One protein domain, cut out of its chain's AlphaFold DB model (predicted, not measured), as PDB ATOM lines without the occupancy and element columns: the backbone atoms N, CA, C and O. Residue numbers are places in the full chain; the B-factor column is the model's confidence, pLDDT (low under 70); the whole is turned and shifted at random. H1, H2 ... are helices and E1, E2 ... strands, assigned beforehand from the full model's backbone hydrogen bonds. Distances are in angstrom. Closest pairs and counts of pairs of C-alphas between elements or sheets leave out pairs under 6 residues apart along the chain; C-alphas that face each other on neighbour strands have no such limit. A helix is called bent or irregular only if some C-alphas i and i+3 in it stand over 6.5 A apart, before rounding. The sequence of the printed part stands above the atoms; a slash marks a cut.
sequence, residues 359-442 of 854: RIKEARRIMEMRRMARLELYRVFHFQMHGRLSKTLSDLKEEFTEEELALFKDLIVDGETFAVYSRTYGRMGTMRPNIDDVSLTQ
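Overview. This is residues 359 to 442 of the 854 residues of an uncharacterized protein of Leptonema illini (UniProt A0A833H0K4). A small two-stranded hairpin, E1 and E2, packs on the middle stretch of one long helix, H1, which makes the longest axis. Two short helices lie on the same side of H1, H2 near its later part and H3 farther off, while residues 423 to 442, with no named element, run back toward the helix's first residue. The 84 printed residues hold H1, H2, H3, E1, E2 in that order, the two strands antiparallel, and the class is mostly helix. The whole is only just compact, close to loose, with a radius of gyration of the C-alphas of 13.8 A, and elongated, spanning 47 by 26 by 15 A.

Along the chain. E1 is residues 411 to 413 and E2 residues 420 to 422. H1, residues 359 to 386, is 40.4 A long, from C-alpha 359 at (70.709, 138.553, 38.539) to C-alpha 386 at (73.904, 153.350, 1.095). H2 is residues 393 to 399, 10.1 A, and irregular: C-alphas 395 and 398 are 7.6 A apart. H3 is residues 402 to 406. E2 ends at C-alpha 422, (63.319, 148.361, 23.360).

Arrangement. E1 and E2 form a hairpin, antiparallel at 151 degrees, with N 412 and O 421 within hydrogen-bond range at 2.8 A. The closest C-alphas of H1 and E2, Met 372 and Val 420, are 5.6 A apart. H1 touches H2 with residues 378 to 382 alone, His 382 and Leu 396 having the closest C-alphas, 7.0 A; at 70.1 degrees they are only just about perpendicular. H2 and H3 are close but not clearly touching, the closest C-alphas, Lys 397 and Leu 405, 7.0 A apart. H1 and H3 are apart. Every O i to N i+4 pair is within hydrogen-bond range in H1 and H3; in H2 it is 0 of 3, with 3 of 4 O i to N i+3 pairs.

Size, cuts and confidence. The C-alphas farthest apart, Gly 387 and Gln 442, are 47.4 A apart. The printed part has no cut, and no link is long. Mean pLDDT of the printed part is 86.7; residues 441 to 442 are under 70.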
ATOM      1  N   ARG A 359      69.626 138.994  39.427       91.31
ATOM      2  CA  ARG A 359      70.709 138.553  38.539       91.31
ATOM      3  C   ARG A 359      70.189 138.111  37.171       91.31
ATOM      4  O   ARG A 359      70.786 138.466  36.161       91.31
ATOM      5  N   ILE A 360      69.050 137.417  37.119       92.00
ATOM      6  CA  ILE A 360      68.430 137.009  35.849       92.00
ATOM      7  C   ILE A 360      67.831 138.214  35.112       92.00
ATOM      8  O   ILE A 360      67.995 138.333  33.900       92.00
ATOM      9  N   LYS A 361      67.187 139.155  35.817       91.12
ATOM     10  CA  LYS A 361      66.710 140.403  35.195       91.12
ATOM     11  C   LYS A 361      67.845 141.199  34.568       91.12
ATOM     12  O   LYS A 361      67.707 141.639  33.428       91.12
ATOM     13  N   GLU A 362      68.969 141.340  35.270       90.81
ATOM     14  CA  GLU A 362      70.123 142.036  34.706       90.81
ATOM     15  C   GLU A 362      70.699 141.276  33.503       90.81
ATOM     16  O   GLU A 362      70.967 141.892  32.476       90.81
ATOM     17  N   ALA A 363      70.771 139.940  33.552       91.31
ATOM     18  CA  ALA A 363      71.182 139.121  32.407       91.31
ATOM     19  C   ALA A 363      70.305 139.369  31.166       91.31
ATOM     20  O   ALA A 363      70.815 139.582  30.062       91.31
ATOM     21  N   ARG A 364      68.978 139.409  31.348       90.69
ATOM     22  CA  ARG A 364      68.011 139.729  30.287       90.69
ATOM     23  C   ARG A 364      68.195 141.150  29.755       90.69
ATOM     24  O   ARG A 364      68.148 141.356  28.544       90.69
ATOM     25  N   ARG A 365      68.448 142.129  30.631       90.75
ATOM     26  CA  ARG A 365      68.737 143.519  30.237       90.75
ATOM     27  C   ARG A 365      70.033 143.632  29.445       90.75
ATOM     28  O   ARG A 365      70.051 144.308  28.421       90.75
ATOM     29  N   ILE A 366      71.095 142.955  29.869       89.62
ATOM     30  CA  ILE A 366      72.376 142.924  29.156       89.62
ATOM     31  C   ILE A 366      72.209 142.246  27.793       89.62
ATOM     32  O   ILE A 366      72.726 142.743  26.793       89.62
ATOM     33  N   MET A 367      71.449 141.151  27.715       89.94
ATOM     34  CA  MET A 367      71.115 140.508  26.443       89.94
ATOM     35  C   MET A 367      70.353 141.461  25.511       89.94
ATOM     36  O   MET A 367      70.706 141.580  24.338       89.94
ATOM     37  N   GLU A 368      69.355 142.185  26.023       90.06
ATOM     38  CA  GLU A 368      68.619 143.174  25.234       90.06
ATOM     39  C   GLU A 368      69.518 144.332  24.788       90.06
ATOM     40  O   GLU A 368      69.461 144.754  23.636       90.06
ATOM     41  N   MET A 369      70.402 144.815  25.663       88.94
ATOM     42  CA  MET A 369      71.394 145.828  25.314       88.94
ATOM     43  C   MET A 369      72.293 145.350  24.171       88.94
ATOM     44  O   MET A 369      72.530 146.104  23.232       88.94
ATOM     45  N   ARG A 370      72.731 144.084  24.191       88.75
ATOM     46  CA  ARG A 370      73.496 143.480  23.089       88.75
ATOM     47  C   ARG A 370      72.674 143.411  21.798       88.75
ATOM     48  O   ARG A 370      73.227 143.686  20.737       88.75
ATOM     49  N   ARG A 371      71.372 143.091  21.865       90.69
ATOM     50  CA  ARG A 371      70.465 143.118  20.698       90.69
ATOM     51  C   ARG A 371      70.326 144.530  20.125       90.69
ATOM     52  O   ARG A 371      70.458 144.693  18.913       90.69
ATOM     53  N   MET A 372      70.107 145.536  20.975       91.00
ATOM     54  CA  MET A 372      70.021 146.944  20.563       91.00
ATOM     55  C   MET A 372      71.332 147.414  19.933       91.00
ATOM     56  O   MET A 372      71.318 147.831  18.779       91.00
ATOM     57  N   ALA A 373      72.461 147.235  20.625       90.06
ATOM     58  CA  ALA A 373      73.783 147.595  20.119       90.06
ATOM     59  C   ALA A 373      74.073 146.912  18.776       90.06
ATOM     60  O   ALA A 373      74.522 147.554  17.834       90.06
ATOM     61  N   ARG A 374      73.745 145.619  18.637       90.44
ATOM     62  CA  ARG A 374      73.909 144.896  17.371       90.44
ATOM     63  C   ARG A 374      73.096 145.538  16.248       90.44
ATOM     64  O   ARG A 374      73.646 145.732  15.167       90.44
ATOM     65  N   LEU A 375      71.829 145.884  16.487       92.19
ATOM     66  CA  LEU A 375      71.004 146.572  15.493       92.19
ATOM     67  C   LEU A 375      71.592 147.942  15.132       92.19
ATOM     68  O   LEU A 375      71.655 148.271  13.951       92.19
ATOM     69  N   GLU A 376      72.084 148.708  16.103       91.50
ATOM     70  CA  GLU A 376      72.765 149.987  15.855       91.50
ATOM     71  C   GLU A 376      73.991 149.820  14.945       91.50
ATOM     72  O   GLU A 376      74.161 150.603  14.011       91.50
ATOM     73  N   LEU A 377      74.787 148.756  15.123       91.44
ATOM     74  CA  LEU A 377      75.893 148.443  14.209       91.44
ATOM     75  C   LEU A 377      75.402 148.190  12.775       91.44
ATOM     76  O   LEU A 377      75.994 148.716  11.831       91.44
ATOM     77  N   TYR A 378      74.298 147.453  12.582       91.56
ATOM     78  CA  TYR A 378      73.694 147.294  11.248       91.56
ATOM     79  C   TYR A 378      73.235 148.631  10.663       91.56
ATOM     80  O   TYR A 378      73.335 148.834   9.455       91.56
ATOM     81  N   ARG A 379      72.753 149.564  11.491       92.56
ATOM     82  CA  ARG A 379      72.357 150.902  11.028       92.56
ATOM     83  C   ARG A 379      73.554 151.715  10.557       92.56
ATOM     84  O   ARG A 379      73.467 152.342   9.503       92.56
ATOM     85  N   VAL A 380      74.664 151.671  11.294       92.31
ATOM     86  CA  VAL A 380      75.930 152.292  10.874       92.31
ATOM     87  C   VAL A 380      76.410 151.678   9.558       92.31
ATOM     88  O   VAL A 380      76.722 152.412   8.622       92.31
ATOM     89  N   PHE A 381      76.375 150.348   9.443       91.94
ATOM     90  CA  PHE A 381      76.750 149.637   8.218       91.94
ATOM     91  C   PHE A 381      75.888 150.034   7.020       91.94
ATOM     92  O   PHE A 381      76.415 150.434   5.982       91.94
ATOM     93  N   HIS A 382      74.565 150.015   7.183       91.19
ATOM     94  CA  HIS A 382      73.627 150.440   6.150       91.19
ATOM     95  C   HIS A 382      73.889 151.885   5.712       91.19
ATOM     96  O   HIS A 382      73.917 152.184   4.518       91.19
ATOM     97  N   PHE A 383      74.116 152.788   6.669       91.81
ATOM     98  CA  PHE A 383      74.427 154.180   6.368       91.81
ATOM     99  C   PHE A 383      75.717 154.312   5.553       91.81
ATOM    100  O   PHE A 383      75.736 155.038   4.563       91.81
ATOM    101  N   GLN A 384      76.774 153.579   5.904       90.31
ATOM    102  CA  GLN A 384      78.042 153.632   5.174       90.31
ATOM    103  C   GLN A 384      77.968 152.995   3.776       90.31
ATOM    104  O   GLN A 384      78.628 153.477   2.855       90.31
ATOM    105  N   MET A 385      77.141 151.962   3.591       88.38
ATOM    106  CA  MET A 385      76.933 151.305   2.294       88.38
ATOM    107  C   MET A 385      76.009 152.092   1.354       88.38
ATOM    108  O   MET A 385      76.219 152.121   0.137       88.38
ATOM    109  N   HIS A 386      74.982 152.752   1.896       87.81
ATOM    110  CA  HIS A 386      73.904 153.350   1.095       87.81
ATOM    111  C   HIS A 386      73.815 154.873   1.180       87.81
ATOM    112  O   HIS A 386      73.097 155.480   0.389       87.81
ATOM    113  N   GLY A 387      74.526 155.502   2.118       87.31
ATOM    114  CA  GLY A 387      74.524 156.951   2.339       87.31
ATOM    115  C   GLY A 387      73.221 157.501   2.930       87.31
ATOM    116  O   GLY A 387      72.991 158.708   2.883       87.31
ATOM    117  N   ARG A 388      72.340 156.636   3.451       89.62
ATOM    118  CA  ARG A 388      71.035 157.012   4.013       89.62
ATOM    119  C   ARG A 388      70.826 156.375   5.379       89.62
ATOM    120  O   ARG A 388      71.122 155.201   5.565       89.62
ATOM    121  N   LEU A 389      70.301 157.146   6.330       90.50
ATOM    122  CA  LEU A 389      69.916 156.620   7.639       90.50
ATOM    123  C   LEU A 389      68.655 155.763   7.483       90.50
ATOM    124  O   LEU A 389      67.696 156.183   6.827       90.50
ATOM    125  N   SER A 390      68.640 154.583   8.099       91.31
ATOM    126  CA  SER A 390      67.429 153.767   8.181       91.31
ATOM    127  C   SER A 390      66.405 154.450   9.084       91.31
ATOM    128  O   SER A 390      66.693 154.733  10.245       91.31
ATOM    129  N   LYS A 391      65.206 154.717   8.558       91.50
ATOM    130  CA  LYS A 391      64.115 155.346   9.319       91.50
ATOM    131  C   LYS A 391      63.202 154.320   9.972       91.50
ATOM    132  O   LYS A 391      62.478 154.628  10.912       91.50
ATOM    133  N   THR A 392      63.205 153.107   9.435       90.06
ATOM    134  CA  THR A 392      62.403 151.979   9.892       90.06
ATOM    135  C   THR A 392      63.231 150.700   9.859       90.06
ATOM    136  O   THR A 392      64.194 150.586   9.102       90.06
ATOM    137  N   LEU A 393      62.819 149.689  10.628       87.88
ATOM    138  CA  LEU A 393      63.434 148.359  10.552       87.88
ATOM    139  C   LEU A 393      63.314 147.759   9.138       87.88
ATOM    140  O   LEU A 393      64.174 147.000   8.707       87.88
ATOM    141  N   SER A 394      62.270 148.134   8.386       86.31
ATOM    142  CA  SER A 394      62.082 147.657   7.013       86.31
ATOM    143  C   SER A 394      63.138 148.174   6.038       86.31
ATOM    144  O   SER A 394      63.413 147.484   5.060       86.31
ATOM    145  N   ASP A 395      63.756 149.326   6.312       86.69
ATOM    146  CA  ASP A 395      64.846 149.860   5.484       86.69
ATOM    147  C   ASP A 395      66.105 148.986   5.545       86.69
ATOM    148  O   ASP A 395      66.941 149.046   4.651       86.69
ATOM    149  N   LEU A 396      66.225 148.157   6.588       86.31
ATOM    150  CA  LEU A 396      67.370 147.289   6.843       86.31
ATOM    151  C   LEU A 396      67.151 145.847   6.365       86.31
ATOM    152  O   LEU A 396      68.017 145.011   6.586       86.31
ATOM    153  N   LYS A 397      66.020 145.517   5.724       83.44
ATOM    154  CA  LYS A 397      65.706 144.131   5.310       83.44
ATOM    155  C   LYS A 397      66.785 143.501   4.434       83.44
ATOM    156  O   LYS A 397      67.057 142.318   4.572       83.44
ATOM    157  N   GLU A 398      67.409 144.295   3.569       78.69
ATOM    158  CA  GLU A 398      68.509 143.860   2.698       78.69
ATOM    159  C   GLU A 398      69.796 143.563   3.486       78.69
ATOM    160  O   GLU A 398      70.686 142.871   2.995       78.69
ATOM    161  N   GLU A 399      69.906 144.058   4.722       81.81
ATOM    162  CA  GLU A 399      71.038 143.837   5.621       81.81
ATOM    163  C   GLU A 399      70.889 142.613   6.515       81.81
ATOM    164  O   GLU A 399      71.834 142.303   7.238       81.81
ATOM    165  N   PHE A 400      69.769 141.892   6.438       82.75
ATOM    166  CA  PHE A 400      69.460 140.756   7.302       82.75
ATOM    167  C   PHE A 400      69.136 139.492   6.508       82.75
ATOM    168  O   PHE A 400      68.553 139.545   5.428       82.75
ATOM    169  N   THR A 401      69.444 138.336   7.087       78.31
ATOM    170  CA  THR A 401      68.713 137.100   6.782       78.31
ATOM    171  C   THR A 401      67.314 137.149   7.413       78.31
ATOM    172  O   THR A 401      67.044 137.962   8.301       78.31
ATOM    173  N   GLU A 402      66.395 136.275   6.990       75.50
ATOM    174  CA  GLU A 402      65.069 136.204   7.628       75.50
ATOM    175  C   GLU A 402      65.157 135.868   9.127       75.50
ATOM    176  O   GLU A 402      64.401 136.415   9.932       75.50
ATOM    177  N   GLU A 403      66.121 135.027   9.512       78.94
ATOM    178  CA  GLU A 403      66.392 134.667  10.907       78.94
ATOM    179  C   GLU A 403      66.902 135.869  11.715       78.94
ATOM    180  O   GLU A 403      66.403 136.131  12.810       78.94
ATOM    181  N   GLU A 404      67.833 136.657  11.165       81.25
ATOM    182  CA  GLU A 404      68.338 137.874  11.813       81.25
ATOM    183  C   GLU A 404      67.240 138.929  11.970       81.25
ATOM    184  O   GLU A 404      67.106 139.539  13.029       81.25
ATOM    185  N   LEU A 405      66.404 139.127  10.947       81.31
ATOM    186  CA  LEU A 405      65.313 140.100  11.004       81.31
ATOM    187  C   LEU A 405      64.293 139.745  12.100       81.31
ATOM    188  O   LEU A 405      63.762 140.634  12.776       81.31
ATOM    189  N   ALA A 406      64.040 138.449  12.316       82.81
ATOM    190  CA  ALA A 406      63.168 137.980  13.388       82.81
ATOM    191  C   ALA A 406      63.695 138.361  14.785       82.81
ATOM    192  O   ALA A 406      62.883 138.634  15.676       82.81
ATOM    193  N   LEU A 407      65.021 138.461  14.957       83.50
ATOM    194  CA  LEU A 407      65.676 138.877  16.203       83.50
ATOM    195  C   LEU A 407      65.517 140.365  16.523       83.50
ATOM    196  O   LEU A 407      65.928 140.768  17.607       83.50
ATOM    197  N   PHE A 408      64.948 141.191  15.642       89.38
ATOM    198  CA  PHE A 408      64.848 142.643  15.856       89.38
ATOM    199  C   PHE A 408      63.420 143.195  15.760       89.38
ATOM    200  O   PHE A 408      63.217 144.397  15.912       89.38
ATOM    201  N   LYS A 409      62.414 142.341  15.518       83.81
ATOM    202  CA  LYS A 409      61.036 142.759  15.188       83.81
ATOM    203  C   LYS A 409      60.347 143.641  16.242       83.81
ATOM    204  O   LYS A 409      59.408 144.364  15.920       83.81
ATOM    205  N   ASP A 410      60.748 143.506  17.500       86.19
ATOM    206  CA  ASP A 410      60.200 144.182  18.679       86.19
ATOM    207  C   ASP A 410      60.982 145.445  19.072       86.19
ATOM    208  O   ASP A 410      60.504 146.224  19.904       86.19
ATOM    209  N   LEU A 411      62.136 145.679  18.439       91.00
ATOM    210  CA  LEU A 411      62.926 146.890  18.609       91.00
ATOM    211  C   LEU A 411      62.383 148.027  17.737       91.00
ATOM    212  O   LEU A 411      61.857 147.830  16.639       91.00
ATOM    213  N   ILE A 412      62.526 149.247  18.240       90.31
ATOM    214  CA  ILE A 412      62.178 150.479  17.543       90.31
ATOM    215  C   ILE A 412      63.475 151.144  17.101       90.31
ATOM    216  O   ILE A 412      64.364 151.377  17.918       90.31
ATOM    217  N   VAL A 413      63.568 151.478  15.816       91.25
ATOM    218  CA  VAL A 413      64.639 152.336  15.305       91.25
ATOM    219  C   VAL A 413      64.196 153.793  15.377       91.25
ATOM    220  O   VAL A 413      63.065 154.120  15.013       91.25
ATOM    221  N   ASP A 414      65.079 154.662  15.853       87.75
ATOM    222  CA  ASP A 414      64.864 156.103  15.796       87.75
ATOM    223  C   ASP A 414      65.008 156.604  14.350       87.75
ATOM    224  O   ASP A 414      65.986 156.287  13.682       87.75
ATOM    225  N   GLY A 415      64.044 157.372  13.839       87.94
ATOM    226  CA  GLY A 415      64.071 157.842  12.450       87.94
ATOM    227  C   GLY A 415      65.046 158.993  12.169       87.94
ATOM    228  O   GLY A 415      65.278 159.319  11.002       87.94
ATOM    229  N   GLU A 416      65.582 159.615  13.217       87.19
ATOM    230  CA  GLU A 416      66.403 160.827  13.173       87.19
ATOM    231  C   GLU A 416      67.830 160.578  13.676       87.19
ATOM    232  O   GLU A 416      68.765 161.231  13.211       87.19
ATOM    233  N   THR A 417      68.017 159.611  14.577       88.69
ATOM    234  CA  THR A 417      69.324 159.234  15.148       88.69
ATOM    235  C   THR A 417      69.656 157.762  14.896       88.69
ATOM    236  O   THR A 417      68.809 157.005  14.430       88.69
ATOM    237  N   PHE A 418      70.876 157.318  15.231       90.12
ATOM    238  CA  PHE A 418      71.256 155.897  15.142       90.12
ATOM    239  C   PHE A 418      70.746 155.058  16.318       90.12
ATOM    240  O   PHE A 418      70.865 153.837  16.270       90.12
ATOM    241  N   ALA A 419      70.092 155.681  17.302       88.94
ATOM    242  CA  ALA A 419      69.602 155.023  18.504       88.94
ATOM    243  C   ALA A 419      68.583 153.911  18.218       88.94
ATOM    244  O   ALA A 419      67.712 154.033  17.346       88.94
ATOM    245  N   VAL A 420      68.662 152.837  18.997       90.44
ATOM    246  CA  VAL A 420      67.660 151.771  19.017       90.44
ATOM    247  C   VAL A 420      67.043 151.669  20.407       90.44
ATOM    248  O   VAL A 420      67.719 151.799  21.428       90.44
ATOM    249  N   TYR A 421      65.733 151.422  20.447       88.88
ATOM    250  CA  TYR A 421      64.970 151.350  21.686       88.88
ATOM    251  C   TYR A 421      64.193 150.042  21.795       88.88
ATOM    252  O   TYR A 421      63.510 149.619  20.860       88.88
ATOM    253  N   SER A 422      64.218 149.444  22.979       88.62
ATOM    254  CA  SER A 422      63.319 148.361  23.360       88.62
ATOM    255  C   SER A 422      62.038 148.940  23.955       88.62
ATOM    256  O   SER A 422      62.090 149.760  24.872       88.62
ATOM    257  N   ARG A 423      60.859 148.486  23.513       83.19
ATOM    258  CA  ARG A 423      59.590 148.875  24.170       83.19
ATOM    259  C   ARG A 423      59.520 148.413  25.622       83.19
ATOM    260  O   ARG A 423      58.854 149.039  26.442       83.19
ATOM    261  N   THR A 424      60.174 147.296  25.920       83.50
ATOM    262  CA  THR A 424      60.142 146.663  27.237       83.50
ATOM    263  C   THR A 424      61.163 147.295  28.169       83.50
ATOM    264  O   THR A 424      60.843 147.596  29.324       83.50
ATOM    265  N   TYR A 425      62.377 147.507  27.656       86.69
ATOM    266  CA  TYR A 425      63.526 147.902  28.462       86.69
ATOM    267  C   TYR A 425      63.977 149.346  28.259       86.69
ATOM    268  O   TYR A 425      64.814 149.807  29.019       86.69
ATOM    269  N   GLY A 426      63.426 150.085  27.301       87.69
ATOM    270  CA  GLY A 426      63.866 151.441  26.982       87.69
ATOM    271  C   GLY A 426      65.150 151.453  26.154       87.69
ATOM    272  O   GLY A 426      65.404 150.554  25.356       87.69
ATOM    273  N   ARG A 427      65.945 152.504  26.333       85.81
ATOM    274  CA  ARG A 427      67.154 152.793  25.550       85.81
ATOM    275  C   ARG A 427      68.426 152.515  26.347       85.81
ATOM    276  O   ARG A 427      68.411 152.565  27.581       85.81
ATOM    277  N   MET A 428      69.545 152.297  25.658       82.56
ATOM    278  CA  MET A 428      70.843 152.135  26.322       82.56
ATOM    279  C   MET A 428      71.158 153.321  27.250       82.56
ATOM    280  O   MET A 428      70.871 154.481  26.938       82.56
ATOM    281  N   GLY A 429      71.693 153.017  28.434       78.25
ATOM    282  CA  GLY A 429      72.056 154.001  29.457       78.25
ATOM    283  C   GLY A 429      70.899 154.580  30.282       78.25
ATOM    284  O   GLY A 429      71.148 155.231  31.294       78.25
ATOM    285  N   THR A 430      69.642 154.359  29.886       84.75
ATOM    286  CA  THR A 430      68.443 154.740  30.664       84.75
ATOM    287  C   THR A 430      67.404 153.622  30.642       84.75
ATOM    288  O   THR A 430      66.199 153.865  30.579       84.75
ATOM    289  N   MET A 431      67.878 152.372  30.681       88.56
ATOM    290  CA  MET A 431      66.984 151.227  30.631       88.56
ATOM    291  C   MET A 431      66.068 151.191  31.859       88.56
ATOM    292  O   MET A 431      66.400 151.697  32.935       88.56
ATOM    293  N   ARG A 432      64.906 150.558  31.695       89.19
ATOM    294  CA  ARG A 432      63.954 150.289  32.769       89.19
ATOM    295  C   ARG A 432      64.673 149.567  33.924       89.19
ATOM    296  O   ARG A 432      65.283 148.529  33.677       89.19
ATOM    297  N   PRO A 433      64.572 150.062  35.167       91.81
ATOM    298  CA  PRO A 433      65.157 149.423  36.335       91.81
ATOM    299  C   PRO A 433      64.598 148.036  36.601       91.81
ATOM    300  O   PRO A 433      63.419 147.771  36.349       91.81
ATOM    301  N   ASN A 434      65.422 147.196  37.223       90.38
ATOM    302  CA  ASN A 434      65.074 145.820  37.569       90.38
ATOM    303  C   ASN A 434      63.832 145.733  38.469       90.38
ATOM    304  O   ASN A 434      62.984 144.859  38.271       90.38
ATOM    305  N   ILE A 435      63.670 146.656  39.423       89.44
ATOM    306  CA  ILE A 435      62.487 146.697  40.299       89.44
ATOM    307  C   ILE A 435      61.187 146.991  39.542       89.44
ATOM    308  O   ILE A 435      60.108 146.580  39.971       89.44
ATOM    309  N   ASP A 436      61.261 147.679  38.400       88.94
ATOM    310  CA  ASP A 436      60.090 147.936  37.569       88.94
ATOM    311  C   ASP A 436      59.757 146.751  36.658       88.94
ATOM    312  O   ASP A 436      58.632 146.704  36.164       88.94
ATOM    313  N   ASP A 437      60.674 145.812  36.410       85.62
ATOM    314  CA  ASP A 437      60.359 144.590  35.665       85.62
ATOM    315  C   ASP A 437      59.499 143.640  36.515       85.62
ATOM    316  O   ASP A 437      59.924 143.116  37.547       85.62
ATOM    317  N   VAL A 438      58.266 143.419  36.059       74.06
ATOM    318  CA  VAL A 438      57.265 142.571  36.720       74.06
ATOM    319  C   VAL A 438      57.295 141.121  36.226       74.06
ATOM    320  O   VAL A 438      56.566 140.294  36.769       74.06
ATOM    321  N   SER A 439      58.116 140.802  35.213       74.06
ATOM    322  CA  SER A 439      58.227 139.449  34.644       74.06
ATOM    323  C   SER A 439      58.693 138.425  35.682       74.06
ATOM    324  O   SER A 439      58.219 137.290  35.702       74.06
ATOM    325  N   LEU A 440      59.578 138.867  36.575       73.69
ATOM    326  CA  LEU A 440      60.092 138.129  37.715       73.69
ATOM    327  C   LEU A 440      59.840 138.988  38.953       73.69
ATOM    328  O   LEU A 440      60.548 139.961  39.204       73.69
ATOM    329  N   THR A 441      58.798 138.695  39.723       62.34
ATOM    330  CA  THR A 441      58.519 139.492  40.924       62.34
ATOM    331  C   THR A 441      59.116 138.793  42.131       62.34
ATOM    332  O   THR A 441      58.632 137.748  42.556       62.34
ATOM    333  N   GLN A 442      60.163 139.391  42.692       54.34
ATOM    334  CA  GLN A 442      60.675 139.075  44.018       54.34
ATOM    335  C   GLN A 442      60.500 140.335  44.861       54.34
ATOM    336  O   GLN A 442      61.370 141.193  44.924       54.34
TER     337      GLN A 442